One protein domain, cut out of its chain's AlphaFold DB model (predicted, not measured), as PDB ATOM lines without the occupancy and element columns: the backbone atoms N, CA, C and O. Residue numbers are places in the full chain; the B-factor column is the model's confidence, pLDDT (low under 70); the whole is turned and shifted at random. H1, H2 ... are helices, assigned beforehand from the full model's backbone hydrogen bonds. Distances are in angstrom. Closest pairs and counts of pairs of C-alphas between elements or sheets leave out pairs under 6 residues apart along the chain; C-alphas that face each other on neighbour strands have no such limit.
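Overview. This is residues 39 to 86 of the 86 residues of the protein "PSCyt1 domain-containing protein" of Acidobacteriia bacterium 12-62-4 (UniProt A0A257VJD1). This is a chain with little regular structure, mostly loop, laid out as a flat, open C: residues 39 to 52 and the small helix H1 form one arm, residues 57 to 68 the bend, and helix H2 the other arm, from which the chain runs out in a tail to Asp 86. The printed part has 48 residues, with two named helices, H1 then H2, and no named strand; the class is all helix, with only 11 residues in named elements. It is only just loose, close to compact, with a radius of gyration of the C-alphas of 11.8 A, and spans 39 by 24 by 11 A.

Along the chain. Residues 39 to 52 hold no named element. H1, residues 53 to 56, begins at C-alpha 53 (4.270, -40.219, 9.326). H2, residues 69 to 75, is 9.9 A long and ends at C-alpha 75 (8.555, -27.356, 27.191).

Arrangement. H1 and H2 are apart. Every O i to N i+4 pair in H2 is within hydrogen-bond range; H1 is too short for such a pair.

Size, cuts and confidence. The C-alphas farthest apart, those of Gly 63 and Asp 86, are 39.4 A apart. The printed part has no cut. The link from H1 to H2, 12 residues, is long. Residues 83 to 86 have pLDDT under 70.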
ATOM      1  N   CYS A  39      16.455 -42.314  20.689       94.81
ATOM      2  CA  CYS A  39      15.412 -43.046  21.417       94.81
ATOM      3  C   CYS A  39      14.119 -43.218  20.607       94.81
ATOM      4  O   CYS A  39      13.429 -44.223  20.768       94.81
ATOM      5  N   HIS A  40      13.788 -42.275  19.721       95.62
ATOM      6  CA  HIS A  40      12.518 -42.260  18.984       95.62
ATOM      7  C   HIS A  40      12.648 -42.673  17.512       95.62
ATOM      8  O   HIS A  40      11.782 -42.345  16.707       95.62
ATOM      9  N   THR A  41      13.716 -43.373  17.123       93.12
ATOM     10  CA  THR A  41      13.804 -44.024  15.803       93.12
ATOM     11  C   THR A  41      13.678 -45.535  15.949       93.12
ATOM     12  O   THR A  41      12.566 -46.044  16.006       93.12
ATOM     13  N   GLN A  42      14.788 -46.257  16.073       89.50
ATOM     14  CA  GLN A  42      14.795 -47.719  16.129       89.50
ATOM     15  C   GLN A  42      14.198 -48.251  17.440       89.50
ATOM     16  O   GLN A  42      13.382 -49.167  17.412       89.50
ATOM     17  N   THR A  43      14.543 -47.647  18.582       90.00
ATOM     18  CA  THR A  43      14.073 -48.082  19.912       90.00
ATOM     19  C   THR A  43      12.603 -47.745  20.173       90.00
ATOM     20  O   THR A  43      11.952 -48.428  20.958       90.00
ATOM     21  N   LYS A  44      12.070 -46.702  19.518       92.31
ATOM     22  CA  LYS A  44      10.681 -46.225  19.658       92.31
ATOM     23  C   LYS A  44      10.237 -46.041  21.116       92.31
ATOM     24  O   LYS A  44       9.105 -46.370  21.480       92.31
ATOM     25  N   LEU A  45      11.127 -45.524  21.968       92.44
ATOM     26  CA  LEU A  45      10.842 -45.311  23.388       92.44
ATOM     27  C   LEU A  45       9.588 -44.434  23.546       92.44
ATOM     28  O   LEU A  45       9.392 -43.478  22.795       92.44
ATOM     29  N   GLY A  46       8.704 -44.776  24.485       90.44
ATOM     30  CA  GLY A  46       7.432 -44.061  24.659       90.44
ATOM     31  C   GLY A  46       6.448 -44.213  23.487       90.44
ATOM     32  O   GLY A  46       5.495 -43.444  23.398       90.44
ATOM     33  N   GLY A  47       6.669 -45.173  22.580       92.75
ATOM     34  CA  GLY A  47       5.768 -45.486  21.464       92.75
ATOM     35  C   GLY A  47       5.834 -44.515  20.280       92.75
ATOM     36  O   GLY A  47       5.007 -44.610  19.370       92.75
ATOM     37  N   LEU A  48       6.797 -43.586  20.273       95.75
ATOM     38  CA  LEU A  48       7.001 -42.619  19.192       95.75
ATOM     39  C   LEU A  48       8.102 -43.085  18.232       95.75
ATOM     40  O   LEU A  48       9.213 -43.397  18.655       95.75
ATOM     41  N   GLU A  49       7.801 -43.043  16.935       95.75
ATOM     42  CA  GLU A  49       8.726 -43.308  15.833       95.75
ATOM     43  C   GLU A  49       8.802 -42.085  14.909       95.75
ATOM     44  O   GLU A  49       7.927 -41.853  14.077       95.75
ATOM     45  N   MET A  50       9.868 -41.297  15.026       93.62
ATOM     46  CA  MET A  50      10.039 -40.025  14.315       93.62
ATOM     47  C   MET A  50      10.192 -40.153  12.795       93.62
ATOM     48  O   MET A  50      10.062 -39.155  12.096       93.62
ATOM     49  N   VAL A  51      10.439 -41.356  12.273       91.38
ATOM     50  CA  VAL A  51      10.500 -41.621  10.824       91.38
ATOM     51  C   VAL A  51       9.169 -42.117  10.249       91.38
ATOM     52  O   VAL A  51       9.053 -42.319   9.043       91.38
ATOM     53  N   SER A  52       8.145 -42.293  11.089       94.19
ATOM     54  CA  SER A  52       6.815 -42.733  10.672       94.19
ATOM     55  C   SER A  52       5.843 -41.562  10.651       94.19
ATOM     56  O   SER A  52       5.515 -40.987  11.691       94.19
ATOM     57  N   GLN A  53       5.298 -41.252   9.473       93.56
ATOM     58  CA  GLN A  53       4.270 -40.219   9.326       93.56
ATOM     59  C   GLN A  53       3.047 -40.499  10.216       93.56
ATOM     60  O   GLN A  53       2.519 -39.588  10.850       93.56
ATOM     61  N   ALA A  54       2.627 -41.765  10.315       95.31
ATOM     62  CA  ALA A  54       1.501 -42.173  11.153       95.31
ATOM     63  C   ALA A  54       1.784 -41.994  12.653       95.31
ATOM     64  O   ALA A  54       0.865 -41.739  13.427       95.31
ATOM     65  N   SER A  55       3.044 -42.129  13.076       95.69
ATOM     66  CA  SER A  55       3.444 -41.867  14.461       95.69
ATOM     67  C   SER A  55       3.521 -40.360  14.738       95.69
ATOM     68  O   SER A  55       2.946 -39.888  15.716       95.69
ATOM     69  N   LEU A  56       4.124 -39.582  13.831       95.62
ATOM     70  CA  LEU A  56       4.219 -38.121  13.939       95.62
ATOM     71  C   LEU A  56       2.846 -37.436  13.984       95.62
ATOM     72  O   LEU A  56       2.654 -36.511  14.772       95.62
ATOM     73  N   ALA A  57       1.873 -37.921  13.209       96.25
ATOM     74  CA  ALA A  57       0.509 -37.386  13.192       96.25
ATOM     75  C   ALA A  57      -0.216 -37.492  14.549       96.25
ATOM     76  O   ALA A  57      -1.192 -36.786  14.777       96.25
ATOM     77  N   LYS A  58       0.258 -38.352  15.463       95.88
ATOM     78  CA  LYS A  58      -0.296 -38.479  16.821       95.88
ATOM     79  C   LYS A  58       0.254 -37.435  17.794       95.88
ATOM     80  O   LYS A  58      -0.319 -37.256  18.863       95.88
ATOM     81  N   VAL A  59       1.376 -36.788  17.467       96.88
ATOM     82  CA  VAL A  59       2.103 -35.904  18.400       96.88
ATOM     83  C   VAL A  59       2.361 -34.495  17.860       96.88
ATOM     84  O   VAL A  59       2.715 -33.609  18.638       96.88
ATOM     85  N   ILE A  60       2.164 -34.271  16.557       97.25
ATOM     86  CA  ILE A  60       2.284 -32.974  15.883       97.25
ATOM     87  C   ILE A  60       0.928 -32.588  15.293       97.25
ATOM     88  O   ILE A  60       0.345 -33.341  14.517       97.25
ATOM     89  N   VAL A  61       0.480 -31.370  15.593       97.44
ATOM     90  CA  VAL A  61      -0.673 -30.728  14.959       97.44
ATOM     91  C   VAL A  61      -0.152 -29.615  14.039       97.44
ATOM     92  O   VAL A  61       0.317 -28.584  14.535       97.44
ATOM     93  N   PRO A  62      -0.185 -29.795  12.703       94.44
ATOM     94  CA  PRO A  62       0.340 -28.808  11.763       94.44
ATOM     95  C   PRO A  62      -0.277 -27.420  11.970       94.44
ATOM     96  O   PRO A  62      -1.488 -27.279  12.119       94.44
ATOM     97  N   GLY A  63       0.568 -26.387  12.009       95.06
ATOM     98  CA  GLY A  63       0.146 -24.997  12.228       95.06
ATOM     99  C   GLY A  63      -0.284 -24.654  13.661       95.06
ATOM    100  O   GLY A  63      -0.496 -23.483  13.957       95.06
ATOM    101  N   LYS A  64      -0.372 -25.636  14.570       97.69
ATOM    102  CA  LYS A  64      -0.832 -25.457  15.957       97.69
ATOM    103  C   LYS A  64       0.211 -26.000  16.945       97.69
ATOM    104  O   LYS A  64      -0.019 -27.011  17.615       97.69
ATOM    105  N   PRO A  65       1.381 -25.344  17.071       95.88
ATOM    106  CA  PRO A  65       2.478 -25.846  17.900       95.88
ATOM    107  C   PRO A  65       2.085 -26.018  19.374       95.88
ATOM    108  O   PRO A  65       2.521 -26.969  20.011       95.88
ATOM    109  N   ASN A  66       1.221 -25.148  19.907       96.31
ATOM    110  CA  ASN A  66       0.754 -25.227  21.295       96.31
ATOM    111  C   ASN A  66      -0.210 -26.401  21.555       96.31
ATOM    112  O   ASN A  66      -0.376 -26.791  22.703       96.31
ATOM    113  N   GLU A  67      -0.823 -26.969  20.511       98.00
ATOM    114  CA  GLU A  67      -1.673 -28.167  20.601       98.00
ATOM    115  C   GLU A  67      -0.872 -29.459  20.339       98.00
ATOM    116  O   GLU A  67      -1.405 -30.562  20.436       98.00
ATOM    117  N   SER A  68       0.416 -29.347  19.995       98.19
ATOM    118  CA  SER A  68       1.267 -30.492  19.665       98.19
ATOM    119  C   SER A  68       1.902 -31.091  20.918       98.19
ATOM    120  O   SER A  68       2.724 -30.445  21.573       98.19
ATOM    121  N   LEU A  69       1.604 -32.363  21.202       97.38
ATOM    122  CA  LEU A  69       2.178 -33.100  22.334       97.38
ATOM    123  C   LEU A  69       3.713 -33.081  22.327       97.38
ATOM    124  O   LEU A  69       4.320 -32.972  23.393       97.38
ATOM    125  N   LEU A  70       4.337 -33.142  21.144       96.56
ATOM    126  CA  LEU A  70       5.793 -33.056  21.002       96.56
ATOM    127  C   LEU A  70       6.346 -31.814  21.710       96.56
ATOM    128  O   LEU A  70       7.295 -31.913  22.486       96.56
ATOM    129  N   LEU A  71       5.727 -30.651  21.490       97.19
ATOM    130  CA  LEU A  71       6.199 -29.401  22.072       97.19
ATOM    131  C   LEU A  71       5.835 -29.283  23.554       97.19
ATOM    132  O   LEU A  71       6.626 -28.738  24.320       97.19
ATOM    133  N   THR A  72       4.691 -29.831  23.974       97.69
ATOM    134  CA  THR A  72       4.314 -29.922  25.395       97.69
ATOM    135  C   THR A  72       5.395 -30.635  26.205       97.69
ATOM    136  O   THR A  72       5.858 -30.096  27.208       97.69
ATOM    137  N   ARG A  73       5.865 -31.799  25.737       96.31
ATOM    138  CA  ARG A  73       6.889 -32.594  26.435       96.31
ATOM    139  C   ARG A  73       8.243 -31.895  26.483       96.31
ATOM    140  O   ARG A  73       8.864 -31.852  27.541       96.31
ATOM    141  N   VAL A  74       8.656 -31.269  25.381       95.75
ATOM    142  CA  VAL A  74       9.895 -30.472  25.342       95.75
ATOM    143  C   VAL A  74       9.821 -29.289  26.314       95.75
ATOM    144  O   VAL A  74      10.733 -29.084  27.106       95.75
ATOM    145  N   ARG A  75       8.719 -28.528  26.312       95.94
ATOM    146  CA  ARG A  75       8.555 -27.356  27.191       95.94
ATOM    147  C   ARG A  75       8.447 -27.718  28.668       95.94
ATOM    148  O   ARG A  75       8.895 -26.944  29.504       95.94
ATOM    149  N   SER A  76       7.860 -28.872  28.984       95.94
ATOM    150  CA  SER A  76       7.772 -29.375  30.360       95.94
ATOM    151  C   SER A  76       9.114 -29.848  30.930       95.94
ATOM    152  O   SER A  76       9.207 -30.094  32.126       95.94
ATOM    153  N   GLY A  77      10.145 -30.000  30.090       94.19
ATOM    154  CA  GLY A  77      11.433 -30.566  30.494       94.19
ATOM    155  C   GLY A  77      11.438 -32.094  30.623       94.19
ATOM    156  O   GLY A  77      12.476 -32.664  30.937       94.19
ATOM    157  N   GLU A  78      10.322 -32.774  30.337       92.19
ATOM    158  CA  GLU A  78      10.270 -34.242  30.286       92.19
ATOM    159  C   GLU A  78      11.121 -34.824  29.146       92.19
ATOM    160  O   GLU A  78      11.535 -35.982  29.216       92.19
ATOM    161  N   MET A  79      11.350 -34.046  28.078       94.31
ATOM    162  CA  MET A  79      12.099 -34.471  26.893       94.31
ATOM    163  C   MET A  79      13.210 -33.477  26.507       94.31
ATOM    164  O   MET A  79      12.928 -32.286  26.361       94.31
ATOM    165  N   PRO A  80      14.437 -33.960  26.225       93.06
ATOM    166  CA  PRO A  80      14.888 -35.327  26.494       93.06
ATOM    167  C   PRO A  80      14.870 -35.606  28.007       93.06
ATOM    168  O   PRO A  80      15.068 -34.671  28.784       93.06
ATOM    169  N   PRO A  81      14.636 -36.859  28.442       90.19
ATOM    170  CA  PRO A  81      14.688 -37.183  29.859       90.19
ATOM    171  C   PRO A  81      16.073 -36.832  30.399       90.19
ATOM    172  O   PRO A  81      17.076 -36.964  29.684       90.19
ATOM    173  N   ALA A  82      16.130 -36.387  31.657       81.88
ATOM    174  CA  ALA A  82      17.400 -36.196  32.336       81.88
ATOM    175  C   ALA A  82      18.197 -37.499  32.209       81.88
ATOM    176  O   ALA A  82      17.737 -38.570  32.609       81.88
ATOM    177  N   ARG A  83      19.376 -37.424  31.586       65.50
ATOM    178  CA  ARG A  83      20.328 -38.517  31.713       65.50
ATOM    179  C   ARG A  83      20.741 -38.505  33.172       65.50
ATOM    180  O   ARG A  83      21.274 -37.496  33.626       65.50
ATOM    181  N   ASN A  84      20.492 -39.602  33.872       52.72
ATOM    182  CA  ASN A  84      21.218 -39.898  35.094       52.72
ATOM    183  C   ASN A  84      22.688 -40.033  34.659       52.72
ATOM    184  O   ASN A  84      23.096 -41.078  34.156       52.72
ATOM    185  N   LEU A  85      23.419 -38.920  34.682       46.91
ATOM    186  CA  LEU A  85      24.871 -38.907  34.722       46.91
ATOM    187  C   LEU A  85      25.190 -38.989  36.211       46.91
ATOM    188  O   LEU A  85      25.410 -37.956  36.831       46.91
ATOM    189  N   ASP A  86      25.092 -40.212  36.731       40.09
ATOM    190  CA  ASP A  86      25.469 -40.625  38.088       40.09
ATOM    191  C   ASP A  86      24.615 -40.062  39.246       40.09
ATOM    192  O   ASP A  86      24.518 -38.830  39.441       40.09
TER     193      ASP A  86